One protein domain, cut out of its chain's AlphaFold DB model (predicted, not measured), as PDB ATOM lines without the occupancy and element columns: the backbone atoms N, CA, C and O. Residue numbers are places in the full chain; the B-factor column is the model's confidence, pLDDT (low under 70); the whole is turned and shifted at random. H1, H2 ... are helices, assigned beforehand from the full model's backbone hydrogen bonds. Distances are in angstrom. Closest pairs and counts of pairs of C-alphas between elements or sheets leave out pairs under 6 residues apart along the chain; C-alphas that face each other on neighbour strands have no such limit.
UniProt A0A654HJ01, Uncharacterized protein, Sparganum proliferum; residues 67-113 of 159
ATOM      1  N   PRO A  67     123.305 186.314  -2.238       50.72
ATOM      2  CA  PRO A  67     123.202 186.575  -0.792       50.72
ATOM      3  C   PRO A  67     122.194 185.702  -0.015       50.72
ATOM      4  O   PRO A  67     122.342 185.544   1.197       50.72
ATOM      5  N   GLY A  68     121.213 185.083  -0.684       50.19
ATOM      6  CA  GLY A  68     120.188 184.233  -0.057       50.19
ATOM      7  C   GLY A  68     120.576 182.763   0.167       50.19
ATOM      8  O   GLY A  68     119.927 182.067   0.948       50.19
ATOM      9  N   GLN A  69     121.636 182.265  -0.475       53.66
ATOM     10  CA  GLN A  69     122.010 180.845  -0.401       53.66
ATOM     11  C   GLN A  69     122.606 180.467   0.964       53.66
ATOM     12  O   GLN A  69     122.414 179.367   1.486       53.66
ATOM     13  N   THR A  70     123.253 181.430   1.614       50.53
ATOM     14  CA  THR A  70     123.982 181.210   2.862       50.53
ATOM     15  C   THR A  70     123.076 181.039   4.085       50.53
ATOM     16  O   THR A  70     123.400 180.262   4.982       50.53
ATOM     17  N   GLY A  71     121.917 181.704   4.119       57.97
ATOM     18  CA  GLY A  71     120.914 181.472   5.166       57.97
ATOM     19  C   GLY A  71     120.344 180.051   5.101       57.97
ATOM     20  O   GLY A  71     120.163 179.401   6.131       57.97
ATOM     21  N   ARG A  72     120.166 179.526   3.879       61.06
ATOM     22  CA  ARG A  72     119.729 178.142   3.635       61.06
ATOM     23  C   ARG A  72     120.786 177.134   4.101       61.06
ATOM     24  O   ARG A  72     120.428 176.133   4.715       61.06
ATOM     25  N   MET A  73     122.073 177.431   3.901       74.62
ATOM     26  CA  MET A  73     123.177 176.606   4.415       74.62
ATOM     27  C   MET A  73     123.236 176.569   5.948       74.62
ATOM     28  O   MET A  73     123.408 175.494   6.519       74.62
ATOM     29  N   LEU A  74     123.078 177.710   6.629       73.44
ATOM     30  CA  LEU A  74     123.094 177.743   8.096       73.44
ATOM     31  C   LEU A  74     121.915 176.966   8.691       73.44
ATOM     32  O   LEU A  74     122.100 176.164   9.603       73.44
ATOM     33  N   GLY A  75     120.714 177.169   8.139       78.19
ATOM     34  CA  GLY A  75     119.511 176.456   8.569       78.19
ATOM     35  C   GLY A  75     119.648 174.938   8.434       78.19
ATOM     36  O   GLY A  75     119.305 174.211   9.366       78.19
ATOM     37  N   ALA A  76     120.221 174.462   7.323       81.38
ATOM     38  CA  ALA A  76     120.501 173.042   7.117       81.38
ATOM     39  C   ALA A  76     121.473 172.484   8.172       81.38
ATOM     40  O   ALA A  76     121.198 171.446   8.767       81.38
ATOM     41  N   ARG A  77     122.555 173.207   8.490       77.62
ATOM     42  CA  ARG A  77     123.530 172.775   9.511       77.62
ATOM     43  C   ARG A  77     122.961 172.756  10.920       77.62
ATOM     44  O   ARG A  77     123.182 171.798  11.657       77.62
ATOM     45  N   ILE A  78     122.172 173.765  11.284       82.50
ATOM     46  CA  ILE A  78     121.443 173.763  12.558       82.50
ATOM     47  C   ILE A  78     120.525 172.537  12.631       82.50
ATOM     48  O   ILE A  78     120.458 171.871  13.664       82.50
ATOM     49  N   HIS A  79     119.818 172.226  11.543       85.25
ATOM     50  CA  HIS A  79     118.930 171.071  11.493       85.25
ATOM     51  C   HIS A  79     119.690 169.741  11.639       85.25
ATOM     52  O   HIS A  79     119.286 168.904  12.448       85.25
ATOM     53  N   GLU A  80     120.804 169.569  10.922       85.50
ATOM     54  CA  GLU A  80     121.695 168.405  11.034       85.50
ATOM     55  C   GLU A  80     122.212 168.217  12.464       85.50
ATOM     56  O   GLU A  80     122.124 167.122  13.015       85.50
ATOM     57  N   HIS A  81     122.692 169.282  13.109       83.25
ATOM     58  CA  HIS A  81     123.197 169.199  14.479       83.25
ATOM     59  C   HIS A  81     122.099 168.867  15.489       83.25
ATOM     60  O   HIS A  81     122.303 168.011  16.349       83.25
ATOM     61  N   LYS A  82     120.906 169.458  15.350       86.00
ATOM     62  CA  LYS A  82     119.740 169.073  16.160       86.00
ATOM     63  C   LYS A  82     119.409 167.591  15.995       86.00
ATOM     64  O   LYS A  82     119.074 166.925  16.969       86.00
ATOM     65  N   LEU A  83     119.480 167.070  14.772       89.50
ATOM     66  CA  LEU A  83     119.227 165.658  14.492       89.50
ATOM     67  C   LEU A  83     120.295 164.756  15.126       89.50
ATOM     68  O   LEU A  83     119.938 163.751  15.732       89.50
ATOM     69  N   ALA A  84     121.570 165.126  15.023       85.06
ATOM     70  CA  ALA A  84     122.685 164.373  15.593       85.06
ATOM     71  C   ALA A  84     122.609 164.290  17.127       85.06
ATOM     72  O   ALA A  84     122.763 163.207  17.687       85.06
ATOM     73  N   VAL A  85     122.284 165.405  17.795       83.69
ATOM     74  CA  VAL A  85     122.064 165.439  19.252       83.69
ATOM     75  C   VAL A  85     120.907 164.524  19.645       83.69
ATOM     76  O   VAL A  85     121.064 163.690  20.529       83.69
ATOM     77  N   ARG A  86     119.763 164.608  18.950       88.69
ATOM     78  CA  ARG A  86     118.610 163.732  19.231       88.69
ATOM     79  C   ARG A  86     118.914 162.246  19.041       88.69
ATOM     80  O   ARG A  86     118.286 161.420  19.692       88.69
ATOM     81  N   ARG A  87     119.806 161.905  18.107       91.19
ATOM     82  CA  ARG A  87     120.156 160.518  17.770       91.19
ATOM     83  C   ARG A  87     121.234 159.918  18.663       91.19
ATOM     84  O   ARG A  87     121.434 158.713  18.588       91.19
ATOM     85  N   GLY A  88     121.932 160.718  19.464       85.62
ATOM     86  CA  GLY A  88     123.081 160.201  20.198       85.62
ATOM     87  C   GLY A  88     124.300 159.934  19.324       85.62
ATOM     88  O   GLY A  88     125.063 159.020  19.615       85.62
ATOM     89  N   ASP A  89     124.468 160.675  18.225       83.88
ATOM     90  CA  ASP A  89     125.546 160.406  17.273       83.88
ATOM     91  C   ASP A  89     126.924 160.739  17.869       83.88
ATOM     92  O   ASP A  89     127.326 161.901  17.914       83.88
ATOM     93  N   ALA A  90     127.666 159.713  18.285       78.06
ATOM     94  CA  ALA A  90     128.996 159.855  18.874       78.06
ATOM     95  C   ALA A  90     130.039 160.470  17.917       78.06
ATOM     96  O   ALA A  90     131.055 160.988  18.378       78.06
ATOM     97  N   LEU A  91     129.801 160.459  16.599       79.94
ATOM     98  CA  LEU A  91     130.686 161.108  15.622       79.94
ATOM     99  C   LEU A  91     130.449 162.621  15.540       79.94
ATOM    100  O   LEU A  91     131.302 163.373  15.059       79.94
ATOM    101  N   SER A  92     129.294 163.093  16.010       79.81
ATOM    102  CA  SER A  92     128.992 164.513  16.091       79.81
ATOM    103  C   SER A  92     129.587 165.103  17.361       79.81
ATOM    104  O   SER A  92     129.125 164.828  18.465       79.81
ATOM    105  N   GLN A  93     130.551 166.009  17.204       77.19
ATOM    106  CA  GLN A  93     131.147 166.746  18.326       77.19
ATOM    107  C   GLN A  93     130.100 167.477  19.177       77.19
ATOM    108  O   GLN A  93     130.236 167.550  20.392       77.19
ATOM    109  N   VAL A  94     129.035 167.994  18.552       76.31
ATOM    110  CA  VAL A  94     127.947 168.684  19.264       76.31
ATOM    111  C   VAL A  94     127.164 167.701  20.135       76.31
ATOM    112  O   VAL A  94     126.815 168.028  21.266       76.31
ATOM    113  N   ALA A  95     126.905 166.495  19.626       81.81
ATOM    114  CA  ALA A  95     126.228 165.457  20.391       81.81
ATOM    115  C   ALA A  95     127.137 164.944  21.510       81.81
ATOM    116  O   ALA A  95     126.737 165.027  22.664       81.81
ATOM    117  N   ALA A  96     128.370 164.534  21.196       80.44
ATOM    118  CA  ALA A  96     129.360 164.094  22.179       80.44
ATOM    119  C   ALA A  96     129.517 165.107  23.326       80.44
ATOM    120  O   ALA A  96     129.355 164.746  24.485       80.44
ATOM    121  N   HIS A  97     129.679 166.395  23.011       75.06
ATOM    122  CA  HIS A  97     129.758 167.454  24.017       75.06
ATOM    123  C   HIS A  97     128.477 167.594  24.859       75.06
ATOM    124  O   HIS A  97     128.551 167.802  26.068       75.06
ATOM    125  N   THR A  98     127.298 167.487  24.237       77.75
ATOM    126  CA  THR A  98     126.007 167.535  24.950       77.75
ATOM    127  C   THR A  98     125.893 166.386  25.958       77.75
ATOM    128  O   THR A  98     125.404 166.600  27.064       77.75
ATOM    129  N   TYR A  99     126.374 165.189  25.609       79.56
ATOM    130  CA  TYR A  99     126.395 164.038  26.519       79.56
ATOM    131  C   TYR A  99     127.460 164.160  27.608       79.56
ATOM    132  O   TYR A  99     127.158 163.896  28.767       79.56
ATOM    133  N   GLU A 100     128.683 164.559  27.252       75.44
ATOM    134  CA  GLU A 100     129.810 164.668  28.186       75.44
ATOM    135  C   GLU A 100     129.585 165.753  29.240       75.44
ATOM    136  O   GLU A 100     129.846 165.532  30.419       75.44
ATOM    137  N   MET A 101     129.087 166.919  28.823       70.25
ATOM    138  CA  MET A 101     128.940 168.083  29.703       70.25
ATOM    139  C   MET A 101     127.515 168.252  30.242       70.25
ATOM    140  O   MET A 101     127.281 169.093  31.103       70.25
ATOM    141  N   GLY A 102     126.534 167.501  29.725       72.75
ATOM    142  CA  GLY A 102     125.121 167.654  30.098       72.75
ATOM    143  C   GLY A 102     124.520 169.014  29.712       72.75
ATOM    144  O   GLY A 102     123.500 169.423  30.268       72.75
ATOM    145  N   HIS A 103     125.161 169.740  28.792       74.38
ATOM    146  CA  HIS A 103     124.794 171.101  28.402       74.38
ATOM    147  C   HIS A 103     123.936 171.131  27.139       74.38
ATOM    148  O   HIS A 103     124.221 170.437  26.166       74.38
ATOM    149  N   GLU A 104     122.938 172.017  27.108       71.75
ATOM    150  CA  GLU A 104     122.129 172.257  25.913       71.75
ATOM    151  C   GLU A 104     122.792 173.278  24.975       71.75
ATOM    152  O   GLU A 104     123.253 174.343  25.391       71.75
ATOM    153  N   PHE A 105     122.822 172.967  23.677       70.50
ATOM    154  CA  PHE A 105     123.380 173.853  22.659       70.50
ATOM    155  C   PHE A 105     122.368 174.928  22.228       70.50
ATOM    156  O   PHE A 105     121.269 174.617  21.762       70.50
ATOM    157  N   ASN A 106     122.756 176.208  22.282       75.75
ATOM    158  CA  ASN A 106     121.904 177.309  21.825       75.75
ATOM    159  C   ASN A 106     121.954 177.482  20.294       75.75
ATOM    160  O   ASN A 106     122.672 178.319  19.743       75.75
ATOM    161  N   PHE A 107     121.123 176.710  19.596       74.75
ATOM    162  CA  PHE A 107     120.978 176.789  18.140       74.75
ATOM    163  C   PHE A 107     120.398 178.120  17.634       74.75
ATOM    164  O   PHE A 107     120.527 178.413  16.449       74.75
ATOM    165  N   ALA A 108     119.742 178.917  18.484       75.88
ATOM    166  CA  ALA A 108     119.182 180.213  18.091       75.88
ATOM    167  C   ALA A 108     120.241 181.327  18.092       75.88
ATOM    168  O   ALA A 108     120.182 182.233  17.267       75.88
ATOM    169  N   ALA A 109     121.246 181.230  18.968       72.31
ATOM    170  CA  ALA A 109     122.389 182.149  19.011       72.31
ATOM    171  C   ALA A 109     123.441 181.870  17.919       72.31
ATOM    172  O   ALA A 109     124.423 182.601  17.775       72.31
ATOM    173  N   THR A 110     123.237 180.811  17.136       71.69
ATOM    174  CA  THR A 110     124.102 180.412  16.030       71.69
ATOM    175  C   THR A 110     124.108 181.461  14.919       71.69
ATOM    176  O   THR A 110     123.081 181.732  14.300       71.69
ATOM    177  N   LYS A 111     125.290 181.995  14.596       72.44
ATOM    178  CA  LYS A 111     125.487 182.925  13.478       72.44
ATOM    179  C   LYS A 111     126.783 182.641  12.725       72.44
ATOM    180  O   LYS A 111     127.724 182.077  13.275       72.44
ATOM    181  N   ILE A 112     126.834 183.069  11.465       71.62
ATOM    182  CA  ILE A 112     128.054 183.052  10.648       71.62
ATOM    183  C   ILE A 112     128.835 184.323  10.949       71.62
ATOM    184  O   ILE A 112     128.279 185.415  10.853       71.62
ATOM    185  N   ILE A 113     130.111 184.184  11.302       66.06
ATOM    186  CA  ILE A 113     130.897 185.315  11.811       66.06
ATOM    187  C   ILE A 113     132.027 185.713  10.859       66.06
ATOM    188  O   ILE A 113     132.413 186.875  10.815       66.06
TER     189      ILE A 113
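Overview. This is residues 67 to 113 of the 159 residues of an uncharacterized protein of Sparganum proliferum (UniProt A0A654HJ01). Picture a long helix, H1, with a short helix, H2, packed on its last turns and set at an angle to it, and then a tail without a named element, residues 102 to 113, that folds back toward the end where H1 begins. The 47 printed residues hold two named helices, H1 then H2, and no named strand; the class is all helix. The whole is only just loose, close to compact, with a radius of gyration of the C-alphas of 11.6 A, and its outline is a rod of 37 by 17 by 13 A.

Arrangement. Start with H1, residues 69 to 87, which touches H2, residues 93 to 101, with residues 81 to 86 alone. Look at the C-alphas of Val 85 and Ala 95, the closest of the two helices, 4.3 A apart. The helices run the same way at a steep tilt of 43 degrees. In H1 and H2 every O i to N i+4 pair is within hydrogen-bond range.

Along the chain. Find C-alpha 69 at (122.010, 180.845, -0.401); from there H1 runs 27.3 A to C-alpha 87. A tight link of five residues leads to H2, which spans 11.7 A and ends at C-alpha 101, (128.940, 168.083, 29.703).

Size, cuts and confidence. The C-alphas farthest apart, those of Pro 67 and Glu 100, are 36.9 A apart, while those of Pro 67 and Ile 113 are 14.8 A apart. The printed part has no cut; pLDDT is under 70 at residues 67 to 72 and 113.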